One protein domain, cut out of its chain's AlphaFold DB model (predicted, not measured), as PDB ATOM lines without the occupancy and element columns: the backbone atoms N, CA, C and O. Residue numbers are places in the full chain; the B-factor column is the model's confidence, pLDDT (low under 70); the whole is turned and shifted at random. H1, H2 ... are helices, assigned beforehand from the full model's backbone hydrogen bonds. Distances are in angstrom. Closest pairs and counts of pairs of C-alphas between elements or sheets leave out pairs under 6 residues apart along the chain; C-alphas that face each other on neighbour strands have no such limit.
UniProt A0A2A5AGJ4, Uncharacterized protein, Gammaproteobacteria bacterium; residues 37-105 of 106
ATOM      1  N   THR A  37       6.372  22.454  12.407       68.50
ATOM      2  CA  THR A  37       5.138  23.132  11.985       68.50
ATOM      3  C   THR A  37       3.997  22.130  11.892       68.50
ATOM      4  O   THR A  37       4.227  20.926  11.827       68.50
ATOM      5  N   VAL A  38       2.758  22.627  11.842       71.06
ATOM      6  CA  VAL A  38       1.562  21.797  11.610       71.06
ATOM      7  C   VAL A  38       1.712  20.926  10.347       71.06
ATOM      8  O   VAL A  38       1.139  19.851  10.260       71.06
ATOM      9  N   ASN A  39       2.541  21.322   9.384       77.00
ATOM     10  CA  ASN A  39       2.805  20.528   8.187       77.00
ATOM     11  C   ASN A  39       3.514  19.198   8.504       77.00
ATOM     12  O   ASN A  39       3.183  18.177   7.910       77.00
ATOM     13  N   GLU A  40       4.442  19.198   9.462       73.00
ATOM     14  CA  GLU A  40       5.222  18.009   9.834       73.00
ATOM     15  C   GLU A  40       4.343  16.965  10.526       73.00
ATOM     16  O   GLU A  40       4.449  15.776  10.242       73.00
ATOM     17  N   ILE A  41       3.419  17.401  11.395       77.00
ATOM     18  CA  ILE A  41       2.488  16.462  12.033       77.00
ATOM     19  C   ILE A  41       1.506  15.871  11.016       77.00
ATOM     20  O   ILE A  41       1.135  14.708  11.131       77.00
ATOM     21  N   PHE A  42       1.139  16.621   9.974       77.44
ATOM     22  CA  PHE A  42       0.322  16.094   8.880       77.44
ATOM     23  C   PHE A  42       1.071  15.031   8.078       77.44
ATOM     24  O   PHE A  42       0.501  13.972   7.835       77.44
ATOM     25  N   ASP A  43       2.340  15.266   7.733       75.00
ATOM     26  CA  ASP A  43       3.175  14.283   7.023       75.00
ATOM     27  C   ASP A  43       3.254  12.955   7.794       75.00
ATOM     28  O   ASP A  43       3.017  11.873   7.255       75.00
ATOM     29  N   HIS A  44       3.437  13.056   9.107       69.69
ATOM     30  CA  HIS A  44       3.433  11.935  10.037       69.69
ATOM     31  C   HIS A  44       2.130  11.161  10.141       69.69
ATOM     32  O   HIS A  44       2.137   9.936  10.251       69.69
ATOM     33  N   LEU A  45       1.015  11.887  10.150       75.75
ATOM     34  CA  LEU A  45      -0.321  11.308  10.181       75.75
ATOM     35  C   LEU A  45      -0.713  10.737   8.807       75.75
ATOM     36  O   LEU A  45      -1.786  10.146   8.685       75.75
ATOM     37  N   GLY A  46       0.135  10.900   7.780       74.06
ATOM     38  CA  GLY A  46      -0.138  10.504   6.398       74.06
ATOM     39  C   GLY A  46      -1.138  11.424   5.694       74.06
ATOM     40  O   GLY A  46      -1.760  11.029   4.709       74.06
ATOM     41  N   LEU A  47      -1.325  12.638   6.213       74.56
ATOM     42  CA  LEU A  47      -2.202  13.669   5.676       74.56
ATOM     43  C   LEU A  47      -1.432  14.631   4.767       74.56
ATOM     44  O   LEU A  47      -0.214  14.778   4.829       74.56
ATOM     45  N   ALA A  48      -2.172  15.336   3.912       75.38
ATOM     46  CA  ALA A  48      -1.581  16.313   3.013       75.38
ATOM     47  C   ALA A  48      -1.058  17.534   3.791       75.38
ATOM     48  O   ALA A  48      -1.837  18.356   4.272       75.38
ATOM     49  N   SER A  49       0.267  17.674   3.845       70.88
ATOM     50  CA  SER A  49       1.004  18.758   4.509       70.88
ATOM     51  C   SER A  49       1.090  20.061   3.691       70.88
ATOM     52  O   SER A  49       1.792  20.999   4.073       70.88
ATOM     53  N   ASP A  50       0.366  20.150   2.570       76.62
ATOM     54  CA  ASP A  50       0.263  21.373   1.769       76.62
ATOM     55  C   ASP A  50      -0.559  22.440   2.505       76.62
ATOM     56  O   ASP A  50      -1.610  22.147   3.079       76.62
ATOM     57  N   GLY A  51      -0.119  23.700   2.468       71.12
ATOM     58  CA  GLY A  51      -0.795  24.789   3.179       71.12
ATOM     59  C   GLY A  51      -2.269  24.960   2.790       71.12
ATOM     60  O   GLY A  51      -3.090  25.307   3.643       71.12
ATOM     61  N   ASN A  52      -2.632  24.677   1.535       79.50
ATOM     62  CA  ASN A  52      -4.018  24.714   1.079       79.50
ATOM     63  C   ASN A  52      -4.817  23.520   1.622       79.50
ATOM     64  O   ASN A  52      -5.948  23.694   2.074       79.50
ATOM     65  N   SER A  53      -4.212  22.331   1.644       76.69
ATOM     66  CA  SER A  53      -4.819  21.116   2.201       76.69
ATOM     67  C   SER A  53      -5.036  21.211   3.706       76.69
ATOM     68  O   SER A  53      -6.112  20.859   4.174       76.69
ATOM     69  N   ILE A  54      -4.078  21.755   4.460       78.25
ATOM     70  CA  ILE A  54      -4.214  21.985   5.905       78.25
ATOM     71  C   ILE A  54      -5.350  22.958   6.168       78.25
ATOM     72  O   ILE A  54      -6.187  22.722   7.031       78.25
ATOM     73  N   ARG A  55      -5.415  24.055   5.412       78.75
ATOM     74  CA  ARG A  55      -6.470  25.052   5.583       78.75
ATOM     75  C   ARG A  55      -7.843  24.486   5.224       78.75
ATOM     76  O   ARG A  55      -8.801  24.749   5.942       78.75
ATOM     77  N   HIS A  56      -7.927  23.683   4.167       80.88
ATOM     78  CA  HIS A  56      -9.149  22.983   3.787       80.88
ATOM     79  C   HIS A  56      -9.561  21.951   4.842       80.88
ATOM     80  O   HIS A  56     -10.712  21.945   5.256       80.88
ATOM     81  N   PHE A  57      -8.622  21.148   5.344       80.00
ATOM     82  CA  PHE A  57      -8.859  20.188   6.422       80.00
ATOM     83  C   PHE A  57      -9.363  20.895   7.678       80.00
ATOM     84  O   PHE A  57     -10.392  20.519   8.226       80.00
ATOM     85  N   VAL A  58      -8.695  21.981   8.072       79.81
ATOM     86  CA  VAL A  58      -9.104  22.805   9.206       79.81
ATOM     87  C   VAL A  58     -10.506  23.367   9.006       79.81
ATOM     88  O   VAL A  58     -11.253  23.381   9.965       79.81
ATOM     89  N   GLN A  59     -10.888  23.802   7.800       79.38
ATOM     90  CA  GLN A  59     -12.241  24.306   7.520       79.38
ATOM     91  C   GLN A  59     -13.316  23.214   7.476       79.38
ATOM     92  O   GLN A  59     -14.446  23.465   7.880       79.38
ATOM     93  N   VAL A  60     -12.991  22.034   6.951       78.69
ATOM     94  CA  VAL A  60     -13.935  20.915   6.801       78.69
ATOM     95  C   VAL A  60     -14.176  20.212   8.132       78.69
ATOM     96  O   VAL A  60     -15.291  19.781   8.401       78.69
ATOM     97  N   HIS A  61     -13.144  20.120   8.966       74.50
ATOM     98  CA  HIS A  61     -13.176  19.439  10.257       74.50
ATOM     99  C   HIS A  61     -13.289  20.416  11.433       74.50
ATOM    100  O   HIS A  61     -12.881  20.078  12.544       74.50
ATOM    101  N   GLN A  62     -13.834  21.619  11.201       69.75
ATOM    102  CA  GLN A  62     -14.188  22.503  12.311       69.75
ATOM    103  C   GLN A  62     -15.254  21.824  13.155       69.75
ATOM    104  O   GLN A  62     -16.282  21.386  12.636       69.75
ATOM    105  N   GLN A  63     -15.004  21.750  14.449       66.06
ATOM    106  CA  GLN A  63     -15.934  21.192  15.416       66.06
ATOM    107  C   GLN A  63     -16.195  22.204  16.517       66.06
ATOM    108  O   GLN A  63     -15.425  23.145  16.725       66.06
ATOM    109  N   ASP A  64     -17.297  21.991  17.219       59.53
ATOM    110  CA  ASP A  64     -17.628  22.781  18.389       59.53
ATOM    111  C   ASP A  64     -16.572  22.524  19.473       59.53
ATOM    112  O   ASP A  64     -16.226  21.375  19.749       59.53
ATOM    113  N   LYS A  65     -16.069  23.588  20.102       59.00
ATOM    114  CA  LYS A  65     -15.002  23.574  21.123       59.00
ATOM    115  C   LYS A  65     -15.235  22.615  22.300       59.00
ATOM    116  O   LYS A  65     -14.339  22.368  23.103       59.00
ATOM    117  N   SER A  66     -16.460  22.117  22.442       59.72
ATOM    118  CA  SER A  66     -16.826  21.146  23.465       59.72
ATOM    119  C   SER A  66     -16.377  19.714  23.153       59.72
ATOM    120  O   SER A  66     -16.354  18.895  24.072       59.72
ATOM    121  N   GLU A  67     -16.051  19.395  21.899       64.25
ATOM    122  CA  GLU A  67     -15.611  18.063  21.483       64.25
ATOM    123  C   GLU A  67     -14.081  18.006  21.420       64.25
ATOM    124  O   GLU A  67     -13.419  18.869  20.843       64.25
ATOM    125  N   SER A  68     -13.498  16.982  22.048       68.50
ATOM    126  CA  SER A  68     -12.053  16.764  21.972       68.50
ATOM    127  C   SER A  68     -11.663  16.445  20.531       68.50
ATOM    128  O   SER A  68     -12.336  15.652  19.877       68.50
ATOM    129  N   MET A  69     -10.521  16.951  20.054       73.38
ATOM    130  CA  MET A  69     -10.004  16.572  18.734       73.38
ATOM    131  C   MET A  69      -9.889  15.054  18.562       73.38
ATOM    132  O   MET A  69     -10.114  14.571  17.460       73.38
ATOM    133  N   LEU A  70      -9.640  14.297  19.634       71.12
ATOM    134  CA  LEU A  70      -9.620  12.829  19.618       71.12
ATOM    135  C   LEU A  70     -10.983  12.194  19.294       71.12
ATOM    136  O   LEU A  70     -11.023  11.082  18.772       71.12
ATOM    137  N   ALA A  71     -12.087  12.885  19.580       69.06
ATOM    138  CA  ALA A  71     -13.445  12.426  19.301       69.06
ATOM    139  C   ALA A  71     -13.842  12.597  17.827       69.06
ATOM    140  O   ALA A  71     -14.778  11.939  17.375       69.06
ATOM    141  N   LEU A  72     -13.102  13.402  17.050       71.81
ATOM    142  CA  LEU A  72     -13.378  13.559  15.625       71.81
ATOM    143  C   LEU A  72     -13.289  12.225  14.890       71.81
ATOM    144  O   LEU A  72     -12.291  11.502  14.967       71.81
ATOM    145  N   GLU A  73     -14.300  11.963  14.073       71.81
ATOM    146  CA  GLU A  73     -14.360  10.830  13.145       71.81
ATOM    147  C   GLU A  73     -13.319  10.926  12.017       71.81
ATOM    148  O   GLU A  73     -13.130   9.978  11.262       71.81
ATOM    149  N   CYS A  74     -12.636  12.070  11.887       73.75
ATOM    150  CA  CYS A  74     -11.584  12.254  10.891       73.75
ATOM    151  C   CYS A  74     -10.297  11.496  11.227       73.75
ATOM    152  O   CYS A  74      -9.495  11.249  10.325       73.75
ATOM    153  N   TRP A  75     -10.109  11.115  12.495       78.56
ATOM    154  CA  TRP A  75      -8.950  10.351  12.933       78.56
ATOM    155  C   TRP A  75      -9.258   8.863  12.977       78.56
ATOM    156  O   TRP A  75     -10.262   8.423  13.538       78.56
ATOM    157  N   THR A  76      -8.331   8.083  12.444       79.94
ATOM    158  CA  THR A  76      -8.294   6.629  12.631       79.94
ATOM    159  C   THR A  76      -7.797   6.272  14.033       79.94
ATOM    160  O   THR A  76      -7.123   7.075  14.683       79.94
ATOM    161  N   ASP A  77      -8.080   5.054  14.500       80.44
ATOM    162  CA  ASP A  77      -7.609   4.561  15.802       80.44
ATOM    163  C   ASP A  77      -6.082   4.683  15.971       80.44
ATOM    164  O   ASP A  77      -5.598   5.030  17.046       80.44
ATOM    165  N   GLU A  78      -5.318   4.482  14.894       78.00
ATOM    166  CA  GLU A  78      -3.855   4.615  14.882       78.00
ATOM    167  C   GLU A  78      -3.400   6.075  15.055       78.00
ATOM    168  O   GLU A  78      -2.465   6.354  15.807       78.00
ATOM    169  N   GLN A  79      -4.086   7.025  14.408       82.19
ATOM    170  CA  GLN A  79      -3.807   8.458  14.548       82.19
ATOM    171  C   GLN A  79      -4.189   8.966  15.942       82.19
ATOM    172  O   GLN A  79      -3.431   9.722  16.543       82.19
ATOM    173  N   ARG A  80      -5.327   8.515  16.488       83.25
ATOM    174  CA  ARG A  80      -5.761   8.846  17.856       83.25
ATOM    175  C   ARG A  80      -4.763   8.351  18.893       83.25
ATOM    176  O   ARG A  80      -4.375   9.128  19.757       83.25
ATOM    177  N   ALA A  81      -4.301   7.107  18.769       81.75
ATOM    178  CA  ALA A  81      -3.287   6.548  19.658       81.75
ATOM    179  C   ALA A  81      -1.977   7.355  19.613       81.75
ATOM    180  O   ALA A  81      -1.375   7.615  20.652       81.75
ATOM    181  N   PHE A  82      -1.561   7.810  18.425       78.75
ATOM    182  CA  PHE A  82      -0.392   8.680  18.288       78.75
ATOM    183  C   PHE A  82      -0.592  10.046  18.955       78.75
ATOM    184  O   PHE A  82       0.298  10.520  19.657       78.75
ATOM    185  N   ILE A  83      -1.751  10.678  18.752       79.94
ATOM    186  CA  ILE A  83      -2.088  11.975  19.357       79.94
ATOM    187  C   ILE A  83      -2.132  11.853  20.885       79.94
ATOM    188  O   ILE A  83      -1.553  12.684  21.579       79.94
ATOM    189  N   GLU A  84      -2.770  10.809  21.416       81.62
ATOM    190  CA  GLU A  84      -2.856  10.550  22.857       81.62
ATOM    191  C   GLU A  84      -1.468  10.336  23.479       81.62
ATOM    192  O   GLU A  84      -1.152  10.937  24.507       81.62
ATOM    193  N   GLU A  85      -0.597   9.561  22.829       78.00
ATOM    194  CA  GLU A  85       0.774   9.366  23.303       78.00
ATOM    195  C   GLU A  85       1.605  10.653  23.219       78.00
ATOM    196  O   GLU A  85       2.335  10.982  24.155       78.00
ATOM    197  N   ALA A  86       1.468  11.423  22.138       75.69
ATOM    198  CA  ALA A  86       2.150  12.703  21.971       75.69
ATOM    199  C   ALA A  86       1.768  13.715  23.064       75.69
ATOM    200  O   ALA A  86       2.645  14.426  23.568       75.69
ATOM    201  N   LEU A  87       0.476  13.766  23.416       76.62
ATOM    202  CA  LEU A  87      -0.073  14.582  24.502       76.62
ATOM    203  C   LEU A  87       0.431  14.094  25.867       76.62
ATOM    204  O   LEU A  87       0.843  14.903  26.693       76.62
ATOM    205  N   GLY A  88       0.456  12.777  26.093       72.31
ATOM    206  CA  GLY A  88       0.936  12.175  27.340       72.31
ATOM    207  C   GLY A  88       2.449  12.293  27.554       72.31
ATOM    208  O   GLY A  88       2.909  12.352  28.692       72.31
ATOM    209  N   ALA A  89       3.229  12.358  26.475       71.19
ATOM    210  CA  ALA A  89       4.686  12.446  26.520       71.19
ATOM    211  C   ALA A  89       5.227  13.881  26.707       71.19
ATOM    212  O   ALA A  89       6.445  14.046  26.781       71.19
ATOM    213  N   ASP A  90       4.356  14.902  26.766       67.62
ATOM    214  CA  ASP A  90       4.701  16.330  26.933       67.62
ATOM    215  C   ASP A  90       5.831  16.794  25.990       67.62
ATOM    216  O   ASP A  90       6.787  17.477  26.358       67.62
ATOM    217  N   THR A  91       5.768  16.346  24.736       67.81
ATOM    218  CA  THR A  91       6.799  16.645  23.732       67.81
ATOM    219  C   THR A  91       6.438  17.875  22.899       67.81
ATOM    220  O   THR A  91       5.332  18.403  22.981       67.81
ATOM    221  N   ASP A  92       7.337  18.336  22.026       71.00
ATOM    222  CA  ASP A  92       7.013  19.416  21.081       71.00
ATOM    223  C   ASP A  92       5.841  19.067  20.140       71.00
ATOM    224  O   ASP A  92       5.160  19.971  19.662       71.00
ATOM    225  N   TRP A  93       5.529  17.779  19.950       77.00
ATOM    226  CA  TRP A  93       4.317  17.329  19.259       77.00
ATOM    227  C   TRP A  93       3.040  17.700  20.008       77.00
ATOM    228  O   TRP A  93       2.074  18.093  19.363       77.00
ATOM    229  N   CYS A  94       3.050  17.670  21.346       79.38
ATOM    230  CA  CYS A  94       1.927  18.119  22.171       79.38
ATOM    231  C   CYS A  94       1.547  19.569  21.826       79.38
ATOM    232  O   CYS A  94       0.386  19.862  21.564       79.38
ATOM    233  N   LYS A  95       2.540  20.461  21.681       77.62
ATOM    234  CA  LYS A  95       2.311  21.870  21.301       77.62
ATOM    235  C   LYS A  95       1.730  22.025  19.893       77.62
ATOM    236  O   LYS A  95       0.939  22.932  19.654       77.62
ATOM    237  N   LEU A  96       2.146  21.185  18.944       79.06
ATOM    238  CA  LEU A  96       1.613  21.212  17.576       79.06
ATOM    239  C   LEU A  96       0.194  20.654  17.502       79.06
ATOM    240  O   LEU A  96      -0.615  21.172  16.737       79.06
ATOM    241  N   ILE A  97      -0.092  19.616  18.288       80.00
ATOM    242  CA  ILE A  97      -1.420  19.021  18.436       80.00
ATOM    243  C   ILE A  97      -2.374  20.035  19.053       80.00
ATOM    244  O   ILE A  97      -3.432  20.262  18.486       80.00
ATOM    245  N   ASP A  98      -1.977  20.694  20.140       80.12
ATOM    246  CA  ASP A  98      -2.745  21.770  20.775       80.12
ATOM    247  C   ASP A  98      -2.995  22.931  19.796       80.12
ATOM    248  O   ASP A  98      -4.122  23.391  19.616       80.12
ATOM    249  N   GLN A  99      -1.968  23.338  19.041       80.62
ATOM    250  CA  GLN A  99      -2.114  24.364  18.008       80.62
ATOM    251  C   GLN A  99      -3.058  23.939  16.871       80.62
ATOM    252  O   GLN A  99      -3.752  24.787  16.303       80.62
ATOM    253  N   LEU A 100      -3.070  22.658  16.502       81.19
ATOM    254  CA  LEU A 100      -3.992  22.113  15.509       81.19
ATOM    255  C   LEU A 100      -5.419  22.049  16.062       81.19
ATOM    256  O   LEU A 100      -6.350  22.467  15.377       81.19
ATOM    257  N   GLU A 101      -5.582  21.594  17.299       80.56
ATOM    258  CA  GLU A 101      -6.860  21.520  18.001       80.56
ATOM    259  C   GLU A 101      -7.485  22.912  18.117       80.56
ATOM    260  O   GLU A 101      -8.597  23.118  17.642       80.56
ATOM    261  N   SER A 102      -6.718  23.915  18.553       79.12
ATOM    262  CA  SER A 102      -7.151  25.317  18.590       79.12
ATOM    263  C   SER A 102      -7.490  25.905  17.213       79.12
ATOM    264  O   SER A 102      -8.151  26.940  17.150       79.12
ATOM    265  N   ARG A 103      -7.017  25.319  16.106       77.12
ATOM    266  CA  ARG A 103      -7.422  25.730  14.751       77.12
ATOM    267  C   ARG A 103      -8.716  25.057  14.299       77.12
ATOM    268  O   ARG A 103      -9.436  25.655  13.503       77.12
ATOM    269  N   LEU A 104      -8.978  23.838  14.768       76.50
ATOM    270  CA  LEU A 104     -10.179  23.053  14.470       76.50
ATOM    271  C   LEU A 104     -11.362  23.447  15.366       76.50
ATOM    272  O   LEU A 104     -12.502  23.431  14.918       76.50
ATOM    273  N   SER A 105     -11.093  23.824  16.610       68.31
ATOM    274  CA  SER A 105     -12.063  24.360  17.558       68.31
ATOM    275  C   SER A 105     -12.120  25.887  17.419       68.31
ATOM    276  O   SER A 105     -11.185  26.571  17.844       68.31
TER     277      SER A 105
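This is residues 37 to 105 of the 106 residues of an uncharacterized protein of Gammaproteobacteria bacterium (UniProt A0A2A5AGJ4). Two helices, H3 and H4, make a V joined by a tight turn; H1 starts beside the first half of H4, near Leu 96, and runs away from it at a steep tilt, and H2 meets the far end of H4 at a corner. From the end of H2 a long unnamed stretch, residues 61 to 76, folds back to the start of H3 on the side away from H1. The printed part has 69 residues with four named helices, in the order H1, H2, H3, H4, and no named strand; the class is all helix. The whole is compact and rounded, with a radius of gyration of the C-alphas of 11.1 A and spans of 29 by 26 by 20 A.

H1, residues 38 to 44, touches H4, residues 92 to 104; their closest C-alphas, those of Val 38 and Leu 96, are 6.0 A apart. These two run opposite ways at a steep tilt of 68 degrees, only just short of about perpendicular. H2, residues 51 to 60, is close to but not clearly touching H1, with the C-alphas of Asn 39 and Gly 51 the closest at 7.5 A, and the two are about perpendicular at 90 degrees. H2 and H4 only just touch, with 3 pairs of C-alphas within 8 A, and only at their ends. Residues 103 to 104 alone of H4 touch H2, and the closest C-alphas are those of Val 58 and Leu 104, 5.4 A apart; the two helices run the same way at a steep tilt of 56 degrees. H3, residues 77 to 88, touches H4 with residues 83 to 88 alone, and H4 touches H3 with residues 93 to 97 alone. Their closest C-alphas, those of Leu 87 and Cys 94, are 4.7 A apart, and they run opposite ways at a steep tilt of 63 degrees. H4 is the hub, touching three helices. H3 is apart from both H1 and H2. In H1, H2, H3 and H4 every O i to N i+4 pair is within hydrogen-bond range.

H1 begins at C-alpha 38, (1.562, 21.797, 11.610), and spans 10.2 A from first to last C-alpha. H2, residues 51 to 60, spans 14.2 A. H3 begins at C-alpha 77, (-7.609, 4.561, 15.802), and spans 16.3 A to Gly 88. H4, the longest with 13 residues, spans 18.8 A and ends at C-alpha 104, (-10.179, 23.053, 14.470).

The two C-alphas farthest apart, those of Asn 52 and Ala 89, are 29.6 A apart. The printed part, residues 37 to 105, has no cut. The link from H2 to H3, 16 residues, is long; that from H1 to H2 is short and that from H3 to H4 is tight. The mean pLDDT of the printed part is 75.0, and 13 residues are under 70: residues 37, 44, 62 to 68, 71, 90 to 91 and 105.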